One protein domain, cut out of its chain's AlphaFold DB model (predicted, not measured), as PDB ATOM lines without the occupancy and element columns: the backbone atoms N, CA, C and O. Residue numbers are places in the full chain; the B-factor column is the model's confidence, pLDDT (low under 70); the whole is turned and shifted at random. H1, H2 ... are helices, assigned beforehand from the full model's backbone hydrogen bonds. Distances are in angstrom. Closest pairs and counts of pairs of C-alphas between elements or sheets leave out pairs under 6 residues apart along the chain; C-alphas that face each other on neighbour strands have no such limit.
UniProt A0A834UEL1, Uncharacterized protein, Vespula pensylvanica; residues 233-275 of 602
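Overview. This is residues 233 to 275 of the 602 residues of an uncharacterized protein of Vespula pensylvanica (UniProt A0A834UEL1). The long helix H1 is met steeply by the short helix H2, which packs on residues 239 to 243 of H1, while residues 233 to 238 of H1 stick out. Beyond the last residue of H2 a loop leads to the tiny helix H3, away from H1. The printed part has 43 residues, all helix in class, with H1, H2 and H3 in chain order; it is compact, with a radius of gyration of the C-alphas of 10.3 A, and spans 30 by 27 by 16 A.

Along the chain. Find C-alpha 233 at (-19.164, -48.386, -35.297); from there H1, residues 233 to 248, runs 22.7 A. H2 is residues 255 to 261, 9.9 A. H3, residues 269 to 272, ends at C-alpha 272, (-35.319, -36.933, -35.670), after 5.2 A.

Arrangement. Look at Leu 242 and Glu 257: their C-alphas, 7.1 A apart, are the closest where H1, with residues 239 to 243 alone, touches H2. The two run opposite ways at a steep tilt of 64 degrees. H2 and H3 only just touch, only at the corner, with 3 pairs of C-alphas within 8 A; the closest, Leu 261 and Arg 269, are 5.9 A apart. H1 and H3 are apart. In H1 and H2 every O i to N i+4 pair is within hydrogen-bond range; H3 is too short for one.

Size, cuts and confidence. The C-alphas farthest apart, Gly 252 and Lys 275, stand 30.2 A from each other. The printed part has no cut, both links are short, and no printed residue is under 70 in pLDDT.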
ATOM      1  N   ARG A 233     -19.432 -48.407 -36.745       82.50
ATOM      2  CA  ARG A 233     -19.164 -48.386 -35.297       82.50
ATOM      3  C   ARG A 233     -18.287 -47.203 -34.871       82.50
ATOM      4  O   ARG A 233     -18.421 -46.743 -33.739       82.50
ATOM      5  N   LEU A 234     -17.390 -46.742 -35.741       83.69
ATOM      6  CA  LEU A 234     -16.550 -45.570 -35.509       83.69
ATOM      7  C   LEU A 234     -17.368 -44.280 -35.656       83.69
ATOM      8  O   LEU A 234     -17.302 -43.449 -34.758       83.69
ATOM      9  N   ALA A 235     -18.227 -44.183 -36.679       84.12
ATOM     10  CA  ALA A 235     -19.145 -43.053 -36.866       84.12
ATOM     11  C   ALA A 235     -20.053 -42.836 -35.639       84.12
ATOM     12  O   ALA A 235     -20.110 -41.747 -35.076       84.12
ATOM     13  N   ARG A 236     -20.655 -43.910 -35.104       85.50
ATOM     14  CA  ARG A 236     -21.446 -43.825 -33.862       85.50
ATOM     15  C   ARG A 236     -20.615 -43.399 -32.646       85.50
ATOM     16  O   ARG A 236     -21.107 -42.680 -31.781       85.50
ATOM     17  N   LYS A 237     -19.361 -43.855 -32.540       87.94
ATOM     18  CA  LYS A 237     -18.452 -43.424 -31.464       87.94
ATOM     19  C   LYS A 237     -18.069 -41.949 -31.600       87.94
ATOM     20  O   LYS A 237     -17.913 -41.301 -30.573       87.94
ATOM     21  N   ARG A 238     -17.912 -41.446 -32.828       87.88
ATOM     22  CA  ARG A 238     -17.661 -40.031 -33.127       87.88
ATOM     23  C   ARG A 238     -18.843 -39.172 -32.682       87.88
ATOM     24  O   ARG A 238     -18.629 -38.299 -31.853       87.88
ATOM     25  N   LEU A 239     -20.072 -39.508 -33.082       89.06
ATOM     26  CA  LEU A 239     -21.278 -38.793 -32.634       89.06
ATOM     27  C   LEU A 239     -21.406 -38.759 -31.103       89.06
ATOM     28  O   LEU A 239     -21.595 -37.698 -30.527       89.06
ATOM     29  N   LEU A 240     -21.186 -39.890 -30.420       89.25
ATOM     30  CA  LEU A 240     -21.203 -39.936 -28.949       89.25
ATOM     31  C   LEU A 240     -20.094 -39.095 -28.293       89.25
ATOM     32  O   LEU A 240     -20.253 -38.656 -27.158       89.25
ATOM     33  N   LYS A 241     -18.942 -38.918 -28.954       89.25
ATOM     34  CA  LYS A 241     -17.883 -38.019 -28.471       89.25
ATOM     35  C   LYS A 241     -18.287 -36.559 -28.660       89.25
ATOM     36  O   LYS A 241     -18.069 -35.780 -27.743       89.25
ATOM     37  N   LEU A 242     -18.886 -36.210 -29.799       90.25
ATOM     38  CA  LEU A 242     -19.395 -34.861 -30.064       90.25
ATOM     39  C   LEU A 242     -20.524 -34.484 -29.095       90.25
ATOM     40  O   LEU A 242     -20.500 -33.398 -28.530       90.25
ATOM     41  N   GLU A 243     -21.453 -35.403 -28.811       90.19
ATOM     42  CA  GLU A 243     -22.504 -35.185 -27.805       90.19
ATOM     43  C   GLU A 243     -21.921 -34.917 -26.411       90.19
ATOM     44  O   GLU A 243     -22.399 -34.037 -25.706       90.19
ATOM     45  N   LYS A 244     -20.853 -35.627 -26.027       90.50
ATOM     46  CA  LYS A 244     -20.159 -35.357 -24.761       90.50
ATOM     47  C   LYS A 244     -19.443 -34.013 -24.752       90.50
ATOM     48  O   LYS A 244     -19.562 -33.292 -23.771       90.50
ATOM     49  N   LYS A 245     -18.746 -33.663 -25.842       88.62
ATOM     50  CA  LYS A 245     -18.119 -32.340 -25.989       88.62
ATOM     51  C   LYS A 245     -19.153 -31.223 -25.836       88.62
ATOM     52  O   LYS A 245     -18.869 -30.237 -25.175       88.62
ATOM     53  N   LEU A 246     -20.351 -31.393 -26.400       90.88
ATOM     54  CA  LEU A 246     -21.447 -30.431 -26.272       90.88
ATOM     55  C   LEU A 246     -21.908 -30.256 -24.811       90.88
ATOM     56  O   LEU A 246     -22.159 -29.129 -24.391       90.88
ATOM     57  N   ASP A 247     -22.023 -31.350 -24.050       88.00
ATOM     58  CA  ASP A 247     -22.438 -31.311 -22.639       88.00
ATOM     59  C   ASP A 247     -21.350 -30.717 -21.719       88.00
ATOM     60  O   ASP A 247     -21.670 -30.073 -20.718       88.00
ATOM     61  N   GLU A 248     -20.071 -30.949 -22.035       87.19
ATOM     62  CA  GLU A 248     -18.916 -30.531 -21.226       87.19
ATOM     63  C   GLU A 248     -18.436 -29.105 -21.570       87.19
ATOM     64  O   GLU A 248     -18.157 -28.318 -20.663       87.19
ATOM     65  N   CYS A 249     -18.378 -28.748 -22.861       86.81
ATOM     66  CA  CYS A 249     -17.847 -27.480 -23.377       86.81
ATOM     67  C   CYS A 249     -18.634 -26.994 -24.622       86.81
ATOM     68  O   CYS A 249     -18.133 -27.101 -25.745       86.81
ATOM     69  N   PRO A 250     -19.841 -26.410 -24.473       87.69
ATOM     70  CA  PRO A 250     -20.659 -25.985 -25.616       87.69
ATOM     71  C   PRO A 250     -20.001 -24.887 -26.473       87.69
ATOM     72  O   PRO A 250     -20.253 -24.812 -27.673       87.69
ATOM     73  N   GLU A 251     -19.138 -24.059 -25.873       87.56
ATOM     74  CA  GLU A 251     -18.391 -22.990 -26.557       87.56
ATOM     75  C   GLU A 251     -17.240 -23.524 -27.425       87.56
ATOM     76  O   GLU A 251     -16.845 -22.870 -28.385       87.56
ATOM     77  N   GLY A 252     -16.719 -24.718 -27.120       85.25
ATOM     78  CA  GLY A 252     -15.583 -25.322 -27.827       85.25
ATOM     79  C   GLY A 252     -15.964 -26.148 -29.058       85.25
ATOM     80  O   GLY A 252     -15.092 -26.771 -29.660       85.25
ATOM     81  N   LEU A 253     -17.253 -26.205 -29.404       91.56
ATOM     82  CA  LEU A 253     -17.749 -26.980 -30.536       91.56
ATOM     83  C   LEU A 253     -17.660 -26.137 -31.815       91.56
ATOM     84  O   LEU A 253     -18.207 -25.030 -31.861       91.56
ATOM     85  N   THR A 254     -16.985 -26.649 -32.848       94.06
ATOM     86  CA  THR A 254     -16.899 -25.942 -34.137       94.06
ATOM     87  C   THR A 254     -18.273 -25.885 -34.803       94.06
ATOM     88  O   THR A 254     -19.147 -26.714 -34.535       94.06
ATOM     89  N   ASP A 255     -18.495 -24.908 -35.682       93.56
ATOM     90  CA  ASP A 255     -19.802 -24.759 -36.332       93.56
ATOM     91  C   ASP A 255     -20.125 -25.940 -37.264       93.56
ATOM     92  O   ASP A 255     -21.282 -26.341 -37.370       93.56
ATOM     93  N   GLU A 256     -19.102 -26.596 -37.822       92.62
ATOM     94  CA  GLU A 256     -19.238 -27.864 -38.551       92.62
ATOM     95  C   GLU A 256     -19.691 -29.016 -37.636       92.62
ATOM     96  O   GLU A 256     -20.612 -29.762 -37.975       92.62
ATOM     97  N   GLU A 257     -19.095 -29.154 -36.444       92.88
ATOM     98  CA  GLU A 257     -19.499 -30.160 -35.450       92.88
ATOM     99  C   GLU A 257     -20.932 -29.891 -34.941       92.88
ATOM    100  O   GLU A 257     -21.694 -30.834 -34.692       92.88
ATOM    101  N   LYS A 258     -21.337 -28.615 -34.829       93.38
ATOM    102  CA  LYS A 258     -22.723 -28.222 -34.514       93.38
ATOM    103  C   LYS A 258     -23.684 -28.607 -35.635       93.38
ATOM    104  O   LYS A 258     -24.727 -29.183 -35.333       93.38
ATOM    105  N   GLN A 259     -23.337 -28.351 -36.896       93.56
ATOM    106  CA  GLN A 259     -24.136 -28.768 -38.056       93.56
ATOM    107  C   GLN A 259     -24.221 -30.297 -38.180       93.56
ATOM    108  O   GLN A 259     -25.233 -30.817 -38.640       93.56
ATOM    109  N   GLU A 260     -23.201 -31.048 -37.748       92.94
ATOM    110  CA  GLU A 260     -23.246 -32.519 -37.716       92.94
ATOM    111  C   GLU A 260     -24.248 -33.033 -36.661       92.94
ATOM    112  O   GLU A 260     -24.973 -34.000 -36.909       92.94
ATOM    113  N   LEU A 261     -24.330 -32.382 -35.492       93.44
ATOM    114  CA  LEU A 261     -25.221 -32.780 -34.394       93.44
ATOM    115  C   LEU A 261     -26.657 -32.259 -34.531       93.44
ATOM    116  O   LEU A 261     -27.602 -32.958 -34.146       93.44
ATOM    117  N   PHE A 262     -26.831 -31.044 -35.040       95.06
ATOM    118  CA  PHE A 262     -28.104 -30.335 -35.089       95.06
ATOM    119  C   PHE A 262     -28.579 -30.123 -36.529       95.06
ATOM    120  O   PHE A 262     -27.812 -30.121 -37.487       95.06
ATOM    121  N   THR A 263     -29.887 -30.001 -36.707       93.69
ATOM    122  CA  THR A 263     -30.458 -29.392 -37.906       93.69
ATOM    123  C   THR A 263     -30.337 -27.874 -37.821       93.69
ATOM    124  O   THR A 263     -30.107 -27.331 -36.741       93.69
ATOM    125  N   ASP A 264     -30.566 -27.180 -38.934       92.25
ATOM    126  CA  ASP A 264     -30.531 -25.708 -38.982       92.25
ATOM    127  C   ASP A 264     -31.557 -25.064 -38.027       92.25
ATOM    128  O   ASP A 264     -31.372 -23.947 -37.556       92.25
ATOM    129  N   ALA A 265     -32.608 -25.808 -37.659       90.62
ATOM    130  CA  ALA A 265     -33.601 -25.422 -36.654       90.62
ATOM    131  C   ALA A 265     -33.133 -25.611 -35.192       90.62
ATOM    132  O   ALA A 265     -33.906 -25.388 -34.261       90.62
ATOM    133  N   GLY A 266     -31.905 -26.087 -34.964       91.12
ATOM    134  CA  GLY A 266     -31.363 -26.365 -33.631       91.12
ATOM    135  C   GLY A 266     -31.880 -27.657 -32.985       91.12
ATOM    136  O   GLY A 266     -31.711 -27.855 -31.781       91.12
ATOM    137  N   ILE A 267     -32.498 -28.565 -33.752       90.31
ATOM    138  CA  ILE A 267     -32.983 -29.863 -33.251       90.31
ATOM    139  C   ILE A 267     -31.891 -30.914 -33.460       90.31
ATOM    140  O   ILE A 267     -31.321 -31.011 -34.542       90.31
ATOM    141  N   LYS A 268     -31.588 -31.737 -32.449       90.56
ATOM    142  CA  LYS A 268     -30.594 -32.814 -32.602       90.56
ATOM    143  C   LYS A 268     -31.032 -33.787 -33.703       90.56
ATOM    144  O   LYS A 268     -32.126 -34.344 -33.622       90.56
ATOM    145  N   ARG A 269     -30.174 -34.065 -34.689       89.81
ATOM    146  CA  ARG A 269     -30.472 -35.016 -35.783       89.81
ATOM    147  C   ARG A 269     -30.779 -36.418 -35.247       89.81
ATOM    148  O   ARG A 269     -31.693 -37.080 -35.731       89.81
ATOM    149  N   SER A 270     -30.108 -36.818 -34.163       86.50
ATOM    150  CA  SER A 270     -30.378 -38.077 -33.455       86.50
ATOM    151  C   SER A 270     -31.789 -38.162 -32.860       86.50
ATOM    152  O   SER A 270     -32.313 -39.263 -32.702       86.50
ATOM    153  N   ALA A 271     -32.429 -37.025 -32.562       85.25
ATOM    154  CA  ALA A 271     -33.816 -36.984 -32.107       85.25
ATOM    155  C   ALA A 271     -34.810 -37.192 -33.261       85.25
ATOM    156  O   ALA A 271     -35.846 -37.816 -33.047       85.25
ATOM    157  N   LEU A 272     -34.484 -36.736 -34.476       86.31
ATOM    158  CA  LEU A 272     -35.319 -36.933 -35.670       86.31
ATOM    159  C   LEU A 272     -35.252 -38.374 -36.194       86.31
ATOM    160  O   LEU A 272     -36.253 -38.917 -36.652       86.31
ATOM    161  N   GLU A 273     -34.091 -39.024 -36.084       84.56
ATOM    162  CA  GLU A 273     -33.939 -40.445 -36.431       84.56
ATOM    163  C   GLU A 273     -34.594 -41.392 -35.414       84.56
ATOM    164  O   GLU A 273     -34.772 -42.586 -35.689       84.56
ATOM    165  N   TYR A 274     -34.937 -40.896 -34.223       82.00
ATOM    166  CA  TYR A 274     -35.511 -41.721 -33.175       82.00
ATOM    167  C   TYR A 274     -36.951 -42.102 -33.534       82.00
ATOM    168  O   TYR A 274     -37.906 -41.395 -33.221       82.00
ATOM    169  N   LYS A 275     -37.118 -43.271 -34.163       84.69
ATOM    170  CA  LYS A 275     -38.435 -43.895 -34.326       84.69
ATOM    171  C   LYS A 275     -39.050 -44.048 -32.942       84.69
ATOM    172  O   LYS A 275     -38.490 -44.754 -32.096       84.69
TER     173      LYS A 275